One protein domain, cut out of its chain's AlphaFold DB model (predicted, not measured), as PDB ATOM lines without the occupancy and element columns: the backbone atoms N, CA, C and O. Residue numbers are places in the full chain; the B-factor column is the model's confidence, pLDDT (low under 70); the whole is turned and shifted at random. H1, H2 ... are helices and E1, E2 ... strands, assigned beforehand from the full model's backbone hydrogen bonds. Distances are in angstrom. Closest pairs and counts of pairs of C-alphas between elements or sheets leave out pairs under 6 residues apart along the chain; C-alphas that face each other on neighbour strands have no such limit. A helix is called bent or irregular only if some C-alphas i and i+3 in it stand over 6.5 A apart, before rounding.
ATOM      1  N   ASP A  53     267.480 255.360 391.970       79.12
ATOM      2  CA  ASP A  53     267.754 256.445 392.921       79.12
ATOM      3  C   ASP A  53     269.232 256.518 393.355       79.12
ATOM      4  O   ASP A  53     269.667 257.506 393.941       79.12
ATOM      5  N   GLU A  54     270.031 255.490 393.050       80.62
ATOM      6  CA  GLU A  54     271.471 255.446 393.345       80.62
ATOM      7  C   GLU A  54     272.326 256.050 392.221       80.62
ATOM      8  O   GLU A  54     273.543 256.205 392.375       80.62
ATOM      9  N   ILE A  55     271.709 256.416 391.092       86.69
ATOM     10  CA  ILE A  55     272.361 257.205 390.045       86.69
ATOM     11  C   ILE A  55     272.578 258.617 390.585       86.69
ATOM     12  O   ILE A  55     271.650 259.423 390.666       86.69
ATOM     13  N   LYS A  56     273.820 258.907 390.977       85.81
ATOM     14  CA  LYS A  56     274.164 260.165 391.642       85.81
ATOM     15  C   LYS A  56     274.111 261.324 390.657       85.81
ATOM     16  O   LYS A  56     274.602 261.225 389.532       85.81
ATOM     17  N   ASP A  57     273.614 262.461 391.127       88.19
ATOM     18  CA  ASP A  57     273.657 263.717 390.372       88.19
ATOM     19  C   ASP A  57     275.082 264.271 390.238       88.19
ATOM     20  O   ASP A  57     275.348 265.079 389.355       88.19
ATOM     21  N   SER A  58     276.011 263.824 391.088       89.62
ATOM     22  CA  SER A  58     277.416 264.215 391.034       89.62
ATOM     23  C   SER A  58     278.337 263.067 391.440       89.62
ATOM     24  O   SER A  58     278.054 262.313 392.379       89.62
ATOM     25  N   TYR A  59     279.458 262.952 390.733       89.81
ATOM     26  CA  TYR A  59     280.561 262.057 391.058       89.81
ATOM     27  C   TYR A  59     281.863 262.845 391.126       89.81
ATOM     28  O   TYR A  59     282.144 263.673 390.261       89.81
ATOM     29  N   ASN A  60     282.710 262.508 392.099       93.62
ATOM     30  CA  ASN A  60     284.092 262.972 392.091       93.62
ATOM     31  C   ASN A  60     284.788 262.516 390.798       93.62
ATOM     32  O   ASN A  60     284.642 261.356 390.400       93.62
ATOM     33  N   LYS A  61     285.569 263.407 390.177       92.44
ATOM     34  CA  LYS A  61     286.251 263.172 388.898       92.44
ATOM     35  C   LYS A  61     287.015 261.854 388.855       92.44
ATOM     36  O   LYS A  61     286.774 261.038 387.968       92.44
ATOM     37  N   THR A  62     287.888 261.623 389.833       91.88
ATOM     38  CA  THR A  62     288.740 260.429 389.877       91.88
ATOM     39  C   THR A  62     287.900 259.158 389.965       91.88
ATOM     40  O   THR A  62     288.168 258.185 389.260       91.88
ATOM     41  N   CYS A  63     286.849 259.168 390.790       87.50
ATOM     42  CA  CYS A  63     285.925 258.040 390.921       87.50
ATOM     43  C   CYS A  63     285.147 257.797 389.619       87.50
ATOM     44  O   CYS A  63     285.087 256.667 389.145       87.50
ATOM     45  N   PHE A  64     284.616 258.849 388.989       90.06
ATOM     46  CA  PHE A  64     283.863 258.735 387.737       90.06
ATOM     47  C   PHE A  64     284.721 258.175 386.595       90.06
ATOM     48  O   PHE A  64     284.314 257.256 385.884       90.06
ATOM     49  N   GLU A  65     285.942 258.685 386.443       91.69
ATOM     50  CA  GLU A  65     286.862 258.242 385.396       91.69
ATOM     51  C   GLU A  65     287.284 256.779 385.599       91.69
ATOM     52  O   GLU A  65     287.251 255.982 384.658       91.69
ATOM     53  N   THR A  66     287.617 256.394 386.833       88.00
ATOM     54  CA  THR A  66     288.135 255.049 387.131       88.00
ATOM     55  C   THR A  66     287.056 253.975 387.233       88.00
ATOM     56  O   THR A  66     287.248 252.873 386.715       88.00
ATOM     57  N   GLU A  67     285.922 254.265 387.872       83.06
ATOM     58  CA  GLU A  67     284.875 253.271 388.129       83.06
ATOM     59  C   GLU A  67     283.833 253.183 387.013       83.06
ATOM     60  O   GLU A  67     283.244 252.111 386.835       83.06
ATOM     61  N   ILE A  68     283.618 254.269 386.259       87.94
ATOM     62  CA  ILE A  68     282.622 254.334 385.184       87.94
ATOM     63  C   ILE A  68     283.318 254.377 383.825       87.94
ATOM     64  O   ILE A  68     283.259 253.383 383.102       87.94
ATOM     65  N   LEU A  69     283.996 255.477 383.472       89.69
ATOM     66  CA  LEU A  69     284.466 255.697 382.095       89.69
ATOM     67  C   LEU A  69     285.434 254.608 381.613       89.69
ATOM     68  O   LEU A  69     285.251 254.078 380.518       89.69
ATOM     69  N   ASN A  70     286.391 254.192 382.447       87.94
ATOM     70  CA  ASN A  70     287.361 253.148 382.092       87.94
ATOM     71  C   ASN A  70     286.736 251.761 381.840       87.94
ATOM     72  O   ASN A  70     287.366 250.916 381.200       87.94
ATOM     73  N   LYS A  71     285.513 251.496 382.322       83.31
ATOM     74  CA  LYS A  71     284.815 250.216 382.093       83.31
ATOM     75  C   LYS A  71     284.054 250.179 380.764       83.31
ATOM     76  O   LYS A  71     283.731 249.091 380.277       83.31
ATOM     77  N   ILE A  72     283.766 251.337 380.166       87.75
ATOM     78  CA  ILE A  72     282.960 251.443 378.947       87.75
ATOM     79  C   ILE A  72     283.852 251.246 377.722       87.75
ATOM     80  O   ILE A  72     284.786 252.003 377.477       87.75
ATOM     81  N   LYS A  73     283.545 250.222 376.922       84.69
ATOM     82  CA  LYS A  73     284.329 249.885 375.721       84.69
ATOM     83  C   LYS A  73     283.779 250.517 374.443       84.69
ATOM     84  O   LYS A  73     284.537 250.778 373.512       84.69
ATOM     85  N   ASP A  74     282.466 250.728 374.372       91.75
ATOM     86  CA  ASP A  74     281.808 251.266 373.183       91.75
ATOM     87  C   ASP A  74     281.906 252.798 373.136       91.75
ATOM     88  O   ASP A  74     281.549 253.496 374.087       91.75
ATOM     89  N   LYS A  75     282.371 253.335 372.002       92.25
ATOM     90  CA  LYS A  75     282.544 254.784 371.805       92.25
ATOM     91  C   LYS A  75     281.220 255.554 371.818       92.25
ATOM     92  O   LYS A  75     281.199 256.704 372.248       92.25
ATOM     93  N   THR A  76     280.135 254.944 371.349       93.38
ATOM     94  CA  THR A  76     278.792 255.544 371.344       93.38
ATOM     95  C   THR A  76     278.287 255.705 372.768       93.38
ATOM     96  O   THR A  76     277.780 256.766 373.123       93.38
ATOM     97  N   ASP A  77     278.475 254.674 373.594       94.00
ATOM     98  CA  ASP A  77     278.077 254.706 375.000       94.00
ATOM     99  C   ASP A  77     278.916 255.730 375.782       94.00
ATOM    100  O   ASP A  77     278.356 256.528 376.528       94.00
ATOM    101  N   LEU A  78     280.235 255.786 375.550       92.75
ATOM    102  CA  LEU A  78     281.109 256.828 376.112       92.75
ATOM    103  C   LEU A  78     280.664 258.237 375.706       92.75
ATOM    104  O   LEU A  78     280.569 259.127 376.549       92.75
ATOM    105  N   SER A  79     280.368 258.444 374.420       92.50
ATOM    106  CA  SER A  79     279.889 259.734 373.916       92.50
ATOM    107  C   SER A  79     278.560 260.130 374.552       92.50
ATOM    108  O   SER A  79     278.356 261.310 374.825       92.50
ATOM    109  N   PHE A  80     277.666 259.168 374.780       94.44
ATOM    110  CA  PHE A  80     276.413 259.414 375.479       94.44
ATOM    111  C   PHE A  80     276.664 259.806 376.939       94.44
ATOM    112  O   PHE A  80     276.174 260.849 377.366       94.44
ATOM    113  N   ILE A  81     277.481 259.051 377.680       92.56
ATOM    114  CA  ILE A  81     277.797 259.345 379.090       92.56
ATOM    115  C   ILE A  81     278.398 260.748 379.230       92.56
ATOM    116  O   ILE A  81     277.929 261.537 380.043       92.56
ATOM    117  N   ASN A  82     279.355 261.103 378.371       91.06
ATOM    118  CA  ASN A  82     279.967 262.436 378.349       91.06
ATOM    119  C   ASN A  82     279.019 263.543 377.853       91.06
ATOM    120  O   ASN A  82     279.316 264.734 377.990       91.06
ATOM    121  N   SER A  83     277.901 263.187 377.213       89.94
ATOM    122  CA  SER A  83     276.862 264.151 376.846       89.94
ATOM    123  C   SER A  83     275.960 264.493 378.027       89.94
ATOM    124  O   SER A  83     275.564 265.647 378.124       89.94
ATOM    125  N   VAL A  84     275.712 263.538 378.931       91.31
ATOM    126  CA  VAL A  84     274.811 263.714 380.082       91.31
ATOM    127  C   VAL A  84     275.538 264.095 381.373       91.31
ATOM    128  O   VAL A  84     274.965 264.816 382.178       91.31
ATOM    129  N   TYR A  85     276.789 263.672 381.573       91.50
ATOM    130  CA  TYR A  85     277.641 264.122 382.679       91.50
ATOM    131  C   TYR A  85     278.676 265.124 382.174       91.50
ATOM    132  O   TYR A  85     279.465 264.821 381.273       91.50
ATOM    133  N   LYS A  86     278.701 266.315 382.774       91.25
ATOM    134  CA  LYS A  86     279.637 267.394 382.441       91.25
ATOM    135  C   LYS A  86     280.543 267.702 383.615       91.25
ATOM    136  O   LYS A  86     280.105 267.683 384.758       91.25
ATOM    137  N   LEU A  87     281.806 267.990 383.317       91.31
ATOM    138  CA  LEU A  87     282.739 268.454 384.330       91.31
ATOM    139  C   LEU A  87     282.302 269.841 384.820       91.31
ATOM    140  O   LEU A  87     281.960 270.702 384.006       91.31
ATOM    141  N   ASP A  88     282.282 270.030 386.135       89.62
ATOM    142  CA  ASP A  88     281.946 271.305 386.756       89.62
ATOM    143  C   ASP A  88     283.019 272.377 386.508       89.62
ATOM    144  O   ASP A  88     284.122 272.100 386.033       89.62
ATOM    145  N   ASN A  89     282.690 273.632 386.829       86.62
ATOM    146  CA  ASN A  89     283.591 274.765 386.597       86.62
ATOM    147  C   ASN A  89     284.890 274.684 387.421       86.62
ATOM    148  O   ASN A  89     285.897 275.260 387.019       86.62
ATOM    149  N   SER A  90     284.867 273.993 388.566       84.12
ATOM    150  CA  SER A  90     286.054 273.714 389.388       84.12
ATOM    151  C   SER A  90     286.957 272.635 388.787       84.12
ATOM    152  O   SER A  90     288.148 272.612 389.074       84.12
ATOM    153  N   GLY A  91     286.420 271.769 387.926       86.06
ATOM    154  CA  GLY A  91     287.143 270.647 387.338       86.06
ATOM    155  C   GLY A  91     287.227 269.411 388.237       86.06
ATOM    156  O   GLY A  91     287.954 268.473 387.895       86.06
ATOM    157  N   ASP A  92     286.498 269.395 389.353       89.94
ATOM    158  CA  ASP A  92     286.644 268.409 390.432       89.94
ATOM    159  C   ASP A  92     285.561 267.325 390.401       89.94
ATOM    160  O   ASP A  92     285.790 266.200 390.862       89.94
ATOM    161  N   ASN A  93     284.391 267.630 389.830       92.44
ATOM    162  CA  ASN A  93     283.266 266.699 389.770       92.44
ATOM    163  C   ASN A  93     282.627 266.650 388.384       92.44
ATOM    164  O   ASN A  93     282.564 267.650 387.670       92.44
ATOM    165  N   TYR A  94     282.095 265.481 388.035       92.44
ATOM    166  CA  TYR A  94     281.147 265.330 386.937       92.44
ATOM    167  C   TYR A  94     279.726 265.452 387.483       92.44
ATOM    168  O   TYR A  94     279.343 264.697 388.376       92.44
ATOM    169  N   ILE A  95     278.945 266.371 386.920       91.81
ATOM    170  CA  ILE A  95     277.562 266.664 387.297       91.81
ATOM    171  C   ILE A  95     276.630 266.195 386.182       91.81
ATOM    172  O   ILE A  95     276.888 266.439 385.001       91.81
ATOM    173  N   LEU A  96     275.548 265.518 386.560       89.69
ATOM    174  CA  LEU A  96     274.488 265.123 385.644       89.69
ATOM    175  C   LEU A  96     273.688 266.355 385.203       89.69
ATOM    176  O   LEU A  96     273.205 267.135 386.025       89.69
ATOM    177  N   GLU A  97     273.524 266.522 383.896       85.62
ATOM    178  CA  GLU A  97     272.773 267.628 383.313       85.62
ATOM    179  C   GLU A  97     271.261 267.395 383.482       85.62
ATOM    180  O   GLU A  97     270.589 266.818 382.630       85.62
ATOM    181  N   ASN A  98     270.733 267.840 384.624       78.38
ATOM    182  CA  ASN A  98     269.348 267.613 385.057       78.38
ATOM    183  C   ASN A  98     268.352 268.676 384.570       78.38
ATOM    184  O   ASN A  98     267.159 268.569 384.830       78.38
ATOM    185  N   GLU A  99     268.826 269.721 383.898       78.12
ATOM    186  CA  GLU A  99     267.988 270.855 383.488       78.12
ATOM    187  C   GLU A  99     267.595 270.794 382.012       78.12
ATOM    188  O   GLU A  99     266.640 271.449 381.593       78.12
ATOM    189  N   LYS A 100     268.321 270.008 381.208       84.88
ATOM    190  CA  LYS A 100     268.087 269.926 379.769       84.88
ATOM    191  C   LYS A 100     267.379 268.629 379.397       84.88
ATOM    192  O   LYS A 100     267.798 267.554 379.829       84.88
ATOM    193  N   PRO A 101     266.331 268.703 378.562       88.00
ATOM    194  CA  PRO A 101     265.687 267.512 378.046       88.00
ATOM    195  C   PRO A 101     266.641 266.729 377.144       88.00
ATOM    196  O   PRO A 101     267.343 267.297 376.301       88.00
ATOM    197  N   LEU A 102     266.621 265.404 377.267       91.88
ATOM    198  CA  LEU A 102     267.291 264.537 376.310       91.88
ATOM    199  C   LEU A 102     266.463 264.486 375.020       91.88
ATOM    200  O   LEU A 102     265.427 263.839 374.937       91.88
ATOM    201  N   ILE A 103     266.913 265.184 373.981       92.00
ATOM    202  CA  ILE A 103     266.154 265.272 372.723       92.00
ATOM    203  C   ILE A 103     266.355 264.032 371.847       92.00
ATOM    204  O   ILE A 103     265.422 263.539 371.206       92.00
ATOM    205  N   VAL A 104     267.586 263.520 371.803       93.44
ATOM    206  CA  VAL A 104     267.982 262.440 370.898       93.44
ATOM    207  C   VAL A 104     269.061 261.563 371.520       93.44
ATOM    208  O   VAL A 104     269.967 262.060 372.184       93.44
ATOM    209  N   PHE A 105     268.998 260.256 371.268       94.19
ATOM    210  CA  PHE A 105     270.067 259.321 371.621       94.19
ATOM    211  C   PHE A 105     270.162 258.164 370.618       94.19
ATOM    212  O   PHE A 105     269.193 257.817 369.940       94.19
ATOM    213  N   CYS A 106     271.342 257.552 370.503       94.12
ATOM    214  CA  CYS A 106     271.552 256.421 369.596       94.12
ATOM    215  C   CYS A 106     270.812 255.168 370.082       94.12
ATOM    216  O   CYS A 106     270.811 254.858 371.273       94.12
ATOM    217  N   SER A 107     270.213 254.399 369.168       92.31
ATOM    218  CA  SER A 107     269.404 253.228 369.532       92.31
ATOM    219  C   SER A 107     270.172 252.144 370.298       92.31
ATOM    220  O   SER A 107     269.569 251.387 371.063       92.31
ATOM    221  N   THR A 108     271.494 252.084 370.132       90.56
ATOM    222  CA  THR A 108     272.382 251.119 370.793       90.56
ATOM    223  C   THR A 108     272.614 251.418 372.274       90.56
ATOM    224  O   THR A 108     272.944 250.491 373.016       90.56
ATOM    225  N   VAL A 109     272.390 252.657 372.726       93.06
ATOM    226  CA  VAL A 109     272.507 253.067 374.142       93.06
ATOM    227  C   VAL A 109     271.430 252.401 375.000       93.06
ATOM    228  O   VAL A 109     271.656 252.079 376.158       93.06
ATOM    229  N   LEU A 110     270.270 252.108 374.408       89.88
ATOM    230  CA  LEU A 110     269.112 251.540 375.097       89.88
ATOM    231  C   LEU A 110     269.353 250.134 375.677       89.88
ATOM    232  O   LEU A 110     268.551 249.685 376.488       89.88
ATOM    233  N   LYS A 111     270.390 249.418 375.202       88.62
ATOM    234  CA  LYS A 111     270.723 248.016 375.536       88.62
ATOM    235  C   LYS A 111     269.466 247.169 375.756       88.62
ATOM    236  O   LYS A 111     269.083 246.871 376.880       88.62
ATOM    237  N   LYS A 112     268.784 246.798 374.664       79.56
ATOM    238  CA  LYS A 112     267.443 246.174 374.701       79.56
ATOM    239  C   LYS A 112     267.310 245.006 375.691       79.56
ATOM    240  O   LYS A 112     266.263 244.860 376.309       79.56
ATOM    241  N   ASN A 113     268.358 244.201 375.855       67.50
ATOM    242  CA  ASN A 113     268.416 243.105 376.825       67.50
ATOM    243  C   ASN A 113     268.290 243.579 378.288       67.50
ATOM    244  O   ASN A 113     267.701 242.877 379.099       67.50
ATOM    245  N   VAL A 114     268.789 244.769 378.619       74.31
ATOM    246  CA  VAL A 114     268.628 245.415 379.930       74.31
ATOM    247  C   VAL A 114     267.247 246.058 380.050       74.31
ATOM    248  O   VAL A 114     266.547 245.816 381.030       74.31
ATOM    249  N   LEU A 115     266.808 246.807 379.028       78.44
ATOM    250  CA  LEU A 115     265.515 247.509 379.029       78.44
ATOM    251  C   LEU A 115     264.325 246.585 379.326       78.44
ATOM    252  O   LEU A 115     263.373 247.002 379.980       78.44
ATOM    253  N   LEU A 116     264.343 245.339 378.849       66.81
ATOM    254  CA  LEU A 116     263.255 244.385 379.103       66.81
ATOM    255  C   LEU A 116     263.014 244.140 380.599       66.81
ATOM    256  O   LEU A 116     261.883 243.838 380.983       66.81
ATOM    257  N   ASN A 117     264.029 244.357 381.431       61.38
ATOM    258  CA  ASN A 117     264.079 243.902 382.813       61.38
ATOM    259  C   ASN A 117     264.034 245.031 383.857       61.38
ATOM    260  O   ASN A 117     263.963 244.739 385.046       61.38
ATOM    261  N   ILE A 118     264.027 246.300 383.435       72.81
ATOM    262  CA  ILE A 118     263.761 247.434 384.336       72.81
ATOM    263  C   ILE A 118     262.246 247.598 384.573       72.81
ATOM    264  O   ILE A 118     261.430 247.158 383.746       72.81
ATOM    265  N   ASN A 119     261.844 248.232 385.680       75.06
ATOM    266  CA  ASN A 119     260.429 248.419 386.018       75.06
ATOM    267  C   ASN A 119     259.637 249.267 384.996       75.06
ATOM    268  O   ASN A 119     260.163 249.964 384.125       75.06
ATOM    269  N   ASN A 120     258.308 249.193 385.108       79.25
ATOM    270  CA  ASN A 120     257.381 249.873 384.200       79.25
ATOM    271  C   ASN A 120     257.386 251.402 384.333       79.25
ATOM    272  O   ASN A 120     257.028 252.077 383.365       79.25
ATOM    273  N   VAL A 121     257.770 251.938 385.496       84.56
ATOM    274  CA  VAL A 121     257.870 253.387 385.721       84.56
ATOM    275  C   VAL A 121     259.026 253.943 384.893       84.56
ATOM    276  O   VAL A 121     258.815 254.842 384.082       84.56
ATOM    277  N   GLU A 122     260.202 253.324 384.986       85.00
ATOM    278  CA  GLU A 122     261.388 253.681 384.202       85.00
ATOM    279  C   GLU A 122     261.155 253.523 382.698       85.00
ATOM    280  O   GLU A 122     261.455 254.429 381.916       85.00
ATOM    281  N   LYS A 123     260.524 252.418 382.276       86.50
ATOM    282  CA  LYS A 123     260.073 252.245 380.882       86.50
ATOM    283  C   LYS A 123     259.141 253.376 380.445       86.50
ATOM    284  O   LYS A 123     259.168 253.766 379.281       86.50
ATOM    285  N   GLY A 124     258.323 253.898 381.360       87.19
ATOM    286  CA  GLY A 124     257.429 255.031 381.139       87.19
ATOM    287  C   GLY A 124     258.157 256.296 380.685       87.19
ATOM    288  O   GLY A 124     257.672 256.953 379.766       87.19
ATOM    289  N   TYR A 125     259.340 256.587 381.234       89.81
ATOM    290  CA  TYR A 125     260.152 257.744 380.826       89.81
ATOM    291  C   TYR A 125     260.678 257.630 379.386       89.81
ATOM    292  O   TYR A 125     260.888 258.639 378.717       89.81
ATOM    293  N   LEU A 126     260.823 256.404 378.869       90.81
ATOM    294  CA  LEU A 126     261.316 256.133 377.514       90.81
ATOM    295  C   LEU A 126     260.199 256.004 376.461       90.81
ATOM    296  O   LEU A 126     260.488 256.029 375.265       90.81
ATOM    297  N   LYS A 127     258.920 255.906 376.862       90.00
ATOM    298  CA  LYS A 127     257.776 255.772 375.928       90.00
ATOM    299  C   LYS A 127     257.591 256.978 375.009       90.00
ATOM    300  O   LYS A 127     257.027 256.836 373.929       90.00
ATOM    301  N   ASN A 128     258.080 258.141 375.429       90.75
ATOM    302  CA  ASN A 128     257.959 259.386 374.681       90.75
ATOM    303  C   ASN A 128     259.023 259.543 373.587       90.75
ATOM    304  O   ASN A 128     259.138 260.620 373.010       90.75
ATOM    305  N   TYR A 129     259.787 258.489 373.292       93.75
ATOM    306  CA  TYR A 129     260.769 258.480 372.219       93.75
ATOM    307  C   TYR A 129     260.343 257.561 371.081       93.75
ATOM    308  O   TYR A 129     259.918 256.423 371.284       93.75
ATOM    309  N   LYS A 130     260.531 258.034 369.852       94.38
ATOM    310  CA  LYS A 130     260.263 257.285 368.627       94.38
ATOM    311  C   LYS A 130     261.566 256.980 367.903       94.38
ATOM    312  O   LYS A 130     262.419 257.849 367.743       94.38
ATOM    313  N   LEU A 131     261.702 255.735 367.447       94.44
ATOM    314  CA  LEU A 131     262.848 255.311 366.650       94.44
ATOM    315  C   LEU A 131     262.762 255.909 365.241       94.44
ATOM    316  O   LEU A 131     261.888 255.547 364.449       94.44
ATOM    317  N   ASP A 132     263.721 256.761 364.912       94.19
ATOM    318  CA  ASP A 132     264.053 257.140 363.548       94.19
ATOM    319  C   ASP A 132     264.945 256.049 362.941       94.19
ATOM    320  O   ASP A 132     266.157 255.996 363.162       94.19
ATOM    321  N   LYS A 133     264.323 255.146 362.175       92.12
ATOM    322  CA  LYS A 133     265.005 253.997 361.557       92.12
ATOM    323  C   LYS A 133     266.094 254.407 360.567       92.12
ATOM    324  O   LYS A 133     267.032 253.641 360.380       92.12
ATOM    325  N   LYS A 134     265.971 255.576 359.929       91.69
ATOM    326  CA  LYS A 134     266.919 256.027 358.901       91.69
ATOM    327  C   LYS A 134     268.260 256.403 359.524       91.69
ATOM    328  O   LYS A 134     269.302 256.048 358.990       91.69
ATOM    329  N   ASN A 135     268.208 257.090 360.661       91.25
ATOM    330  CA  ASN A 135     269.392 257.579 361.367       91.25
ATOM    331  C   ASN A 135     269.799 256.686 362.548       91.25
ATOM    332  O   ASN A 135     270.813 256.937 363.187       91.25
ATOM    333  N   ASN A 136     269.010 255.649 362.842       93.00
ATOM    334  CA  ASN A 136     269.205 254.726 363.958       93.00
ATOM    335  C   ASN A 136     269.265 255.421 365.338       93.00
ATOM    336  O   ASN A 136     270.013 255.018 366.231       93.00
ATOM    337  N   VAL A 137     268.445 256.458 365.520       95.44
ATOM    338  CA  VAL A 137     268.352 257.239 366.763       95.44
ATOM    339  C   VAL A 137     266.923 257.264 367.286       95.44
ATOM    340  O   VAL A 137     265.962 257.219 366.519       95.44
ATOM    341  N   TYR A 138     266.774 257.359 368.598       94.56
ATOM    342  CA  TYR A 138     265.513 257.700 369.240       94.56
ATOM    343  C   TYR A 138     265.417 259.210 369.386       94.56
ATOM    344  O   TYR A 138     266.366 259.836 369.848       94.56
ATOM    345  N   ARG A 139     264.274 259.778 369.006       94.56
ATOM    346  CA  ARG A 139     263.955 261.201 369.172       94.56
ATOM    347  C   ARG A 139     262.706 261.351 370.020       94.56
ATOM    348  O   ARG A 139     261.786 260.541 369.884       94.56
ATOM    349  N   ILE A 140     262.677 262.363 370.873       93.25
ATOM    350  CA  ILE A 140     261.482 262.706 371.640       93.25
ATOM    351  C   ILE A 140     260.317 263.048 370.691       93.25
ATOM    352  O   ILE A 140     260.519 263.604 369.613       93.25
ATOM    353  N   ILE A 141     259.096 262.643 371.044       90.12
ATOM    354  CA  ILE A 141     257.916 262.762 370.168       90.12
ATOM    355  C   ILE A 141     257.396 264.207 370.107       90.12
ATOM    356  O   ILE A 141     256.848 264.605 369.081       90.12
ATOM    357  N   ASN A 142     257.556 264.980 371.184       87.06
ATOM    358  CA  ASN A 142     257.132 266.374 371.259       87.06
ATOM    359  C   ASN A 142     258.071 267.174 372.175       87.06
ATOM    360  O   ASN A 142     258.171 266.881 373.363       87.06
ATOM    361  N   GLU A 143     258.733 268.188 371.620       86.44
ATOM    362  CA  GLU A 143     259.690 269.058 372.327       86.44
ATOM    363  C   GLU A 143     259.030 270.268 373.008       86.44
ATOM    364  O   GLU A 143     259.717 271.073 373.625       86.44
ATOM    365  N   THR A 144     257.709 270.421 372.885       87.19
ATOM    366  CA  THR A 144     256.965 271.588 373.396       87.19
ATOM    367  C   THR A 144     256.038 271.266 374.563       87.19
ATOM    368  O   THR A 144     255.587 272.177 375.250       87.19
ATOM    369  N   ASP A 145     255.753 269.985 374.801       89.12
ATOM    370  CA  ASP A 145     254.891 269.542 375.894       89.12
ATOM    371  C   ASP A 145     255.690 269.494 377.213       89.12
ATOM    372  O   ASP A 145     256.632 268.699 377.320       89.12
ATOM    373  N   PRO A 146     255.331 270.305 378.228       87.12
ATOM    374  CA  PRO A 146     256.067 270.373 379.491       87.12
ATOM    375  C   PRO A 146     256.171 269.038 380.244       87.12
ATOM    376  O   PRO A 146     257.204 268.766 380.856       87.12
ATOM    377  N   ASP A 147     255.147 268.178 380.187       88.69
ATOM    378  CA  ASP A 147     255.169 266.867 380.858       88.69
ATOM    379  C   ASP A 147     256.147 265.911 380.158       88.69
ATOM    380  O   ASP A 147     256.906 265.177 380.798       88.69
ATOM    381  N   ILE A 148     256.188 265.958 378.823       88.69
ATOM    382  CA  ILE A 148     257.123 265.162 378.022       88.69
ATOM    383  C   ILE A 148     258.567 265.632 378.246       88.69
ATOM    384  O   ILE A 148     259.451 264.789 378.434       88.69
ATOM    385  N   ILE A 149     258.798 266.947 378.306       87.19
ATOM    386  CA  ILE A 149     260.100 267.542 378.642       87.19
ATOM    387  C   ILE A 149     260.558 267.056 380.022       87.19
ATOM    388  O   ILE A 149     261.663 266.524 380.142       87.19
ATOM    389  N   GLN A 150     259.703 267.130 381.044       86.19
ATOM    390  CA  GLN A 150     260.069 266.699 382.395       86.19
ATOM    391  C   GLN A 150     260.406 265.200 382.462       86.19
ATOM    392  O   GLN A 150     261.375 264.798 383.109       86.19
ATOM    393  N   LYS A 151     259.655 264.352 381.749       89.19
ATOM    394  CA  LYS A 151     259.954 262.913 381.638       89.19
ATOM    395  C   LYS A 151     261.258 262.640 380.886       89.19
ATOM    396  O   LYS A 151     261.947 261.674 381.208       89.19
ATOM    397  N   SER A 152     261.616 263.477 379.913       88.44
ATOM    398  CA  SER A 152     262.854 263.327 379.138       88.44
ATOM    399  C   SER A 152     264.117 263.625 379.950       88.44
ATOM    400  O   SER A 152     265.137 262.986 379.712       88.44
ATOM    401  N   ILE A 153     264.034 264.503 380.952       86.44
ATOM    402  CA  ILE A 153     265.122 264.746 381.911       86.44
ATOM    403  C   ILE A 153     265.439 263.450 382.675       86.44
ATOM    404  O   ILE A 153     266.588 263.013 382.746       86.44
ATOM    405  N   ASN A 154     264.403 262.755 383.156       89.75
ATOM    406  CA  ASN A 154     264.563 261.469 383.845       89.75
ATOM    407  C   ASN A 154     265.018 260.337 382.909       89.75
ATOM    408  O   ASN A 154     265.633 259.373 383.366       89.75
ATOM    409  N   ALA A 155     264.772 260.442 381.599       91.50
ATOM    410  CA  ALA A 155     265.224 259.446 380.630       91.50
ATOM    411  C   ALA A 155     266.760 259.334 380.576       91.50
ATOM    412  O   ALA A 155     267.273 258.226 380.409       91.50
ATOM    413  N   SER A 156     267.495 260.431 380.795       90.06
ATOM    414  CA  SER A 156     268.963 260.413 380.907       90.06
ATOM    415  C   SER A 156     269.434 259.526 382.061       90.06
ATOM    416  O   SER A 156     270.308 258.680 381.862       90.06
ATOM    417  N   LYS A 157     268.803 259.646 383.240       90.75
ATOM    418  CA  LYS A 157     269.086 258.789 384.408       90.75
ATOM    419  C   LYS A 157     268.799 257.319 384.115       90.75
ATOM    420  O   LYS A 157     269.623 256.463 384.429       90.75
ATOM    421  N   VAL A 158     267.676 257.023 383.451       90.69
ATOM    422  CA  VAL A 158     267.328 255.645 383.057       90.69
ATOM    423  C   VAL A 158     268.378 255.058 382.113       90.69
ATOM    424  O   VAL A 158     268.848 253.945 382.332       90.69
ATOM    425  N   LEU A 159     268.779 255.792 381.072       92.56
ATOM    426  CA  LEU A 159     269.783 255.315 380.117       92.56
ATOM    427  C   LEU A 159     271.161 255.155 380.769       92.56
ATOM    428  O   LEU A 159     271.848 254.173 380.492       92.56
ATOM    429  N   MET A 160     271.541 256.054 381.682       90.31
ATOM    430  CA  MET A 160     272.766 255.903 382.467       90.31
ATOM    431  C   MET A 160     272.732 254.624 383.305       90.31
ATOM    432  O   MET A 160     273.670 253.827 383.253       90.31
ATOM    433  N   ARG A 161     271.630 254.387 384.026       87.56
ATOM    434  CA  ARG A 161     271.424 253.156 384.795       87.56
ATOM    435  C   ARG A 161     271.547 251.925 383.904       87.56
ATOM    436  O   ARG A 161     272.276 251.000 384.246       87.56
ATOM    437  N   ILE A 162     270.892 251.928 382.742       88.00
ATOM    438  CA  ILE A 162     270.965 250.839 381.761       88.00
ATOM    439  C   ILE A 162     272.419 250.548 381.362       88.00
ATOM    440  O   ILE A 162     272.820 249.383 381.338       88.00
ATOM    441  N   LEU A 163     273.212 251.580 381.065       89.31
ATOM    442  CA  LEU A 163     274.620 251.416 380.705       89.31
ATOM    443  C   LEU A 163     275.451 250.879 381.874       89.31
ATOM    444  O   LEU A 163     276.218 249.936 381.683       89.31
ATOM    445  N   LEU A 164     275.277 251.418 383.082       85.94
ATOM    446  CA  LEU A 164     275.990 250.938 384.268       85.94
ATOM    447  C   LEU A 164     275.655 249.477 384.573       85.94
ATOM    448  O   LEU A 164     276.560 248.689 384.823       85.94
ATOM    449  N   LEU A 165     274.382 249.085 384.477       79.44
ATOM    450  CA  LEU A 165     273.962 247.691 384.632       79.44
ATOM    451  C   LEU A 165     274.542 246.792 383.532       79.44
ATOM    452  O   LEU A 165     274.951 245.670 383.812       79.44
ATOM    453  N   TYR A 166     274.624 247.279 382.291       81.12
ATOM    454  CA  TYR A 166     275.189 246.522 381.172       81.12
ATOM    455  C   TYR A 166     276.697 246.257 381.323       81.12
ATOM    456  O   TYR A 166     277.165 245.149 381.030       81.12
ATOM    457  N   TYR A 167     277.454 247.276 381.749       80.25
ATOM    458  CA  TYR A 167     278.919 247.243 381.836       80.25
ATOM    459  C   TYR A 167     279.464 246.774 383.182       80.25
ATOM    460  O   TYR A 167     280.652 246.461 383.277       80.25
ATOM    461  N   ASN A 168     278.634 246.695 384.217       73.12
ATOM    462  CA  ASN A 168     279.071 246.184 385.503       73.12
ATOM    463  C   ASN A 168     279.173 244.650 385.464       73.12
ATOM    464  O   ASN A 168     278.210 243.937 385.722       73.12
TER     465      ASN A 168
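AT A GLANCE: This is residues 53 to 168 of the 338 residues of an uncharacterized protein of Spirochaetes bacterium ADurb.Bin133 (UniProt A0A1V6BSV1). One long helix, H6, runs through the middle of the domain, with H2, H3, H4 and H5 packed round it, and two small three-stranded sheets lie to either side of this helical core. H1 stands over the sheet E1-E3-E2 at one end of the long axis, while E4-E6-E5 makes the other, separate sheet. The printed part has 116 residues with six named helices and six named strands, in the order E1 H1 H2 E2 E3 E4 H3 H4 H5 E5 E6 H6; both sheets are antiparallel and the class is mixed, helices and strands. It is compact, with a radius of gyration of the C-alphas of 14.0 A, and spans 36 by 29 by 28 A.

IN THESE COORDINATES: E1, residues 58 to 60, begins at C-alpha 58 (277.416, 264.215, 391.034). H1 is residues 61 to 71, 14.7 A long; it is irregular, but only just: C-alphas 67 and 70 are 6.53 A apart. H2 is residues 75 to 84, 14.4 A; E2 is 85 to 87; E3 is 93 to 96. E4, residues 104 to 106, begins at (267.982, 262.440, 370.898). H3 is 107 to 110, H4 is 112 to 115 and H5 is 120 to 126. E5 is 129 to 132 and E6 is 137 to 140. H6, residues 146 to 167, is 32.6 A long, has a kink of 26 degrees near residue 154 and ends at (278.919, 247.243, 381.836).

HOW THE PARTS SIT: H6 is the hub. Its residues 151 to 158 touch H5, about perpendicular but only just at 72 degrees; the closest C-alphas, of Tyr 125 and Lys 151, are 5.2 A apart. Its residues 159 to 163 touch H3, closest at C-alphas Leu 110 and Leu 159, 6.3 A. Its residues 162 to 166 touch H4, closest at C-alphas Val 114 and Ile 162, 6.2 A. H2 and H6 only just touch, with 3 pairs of C-alphas within 8 A, the closest those of Val 84 and Ser 156, 6.8 A. H1 stands up from the sheet E1-E3-E2 at a height over the sheet of 10.5 A. E1, H1, H2 and E2 make a split strand-helix-strand unit, two strands running the same way with E3 between them; its crossover is right-handed. N 59 and O 94 join E1 and E3 within hydrogen-bond range at 2.9 A, and N 95 and O 86 do so in the hairpin E2 and E3 at 2.8 A. Across E4 and E6, N 138 and O 105 are 2.8 A apart; in the hairpin E5 and E6, N 130 and O 139 are 2.8 A apart. H2 has every O i to N i+4 pair within hydrogen-bond range; H1 has 4 of 7, H5 2 of 3 and H6 15 of 18, and H3 and H4 are too short for such a pair.

THE WHOLE: The C-alphas farthest apart, of Ser 90 and Lys 134, are 40.1 A apart. The printed part has no cut and no long link. The mean pLDDT of the printed part is 87.9; residues 113, 116 and 117 are under 70.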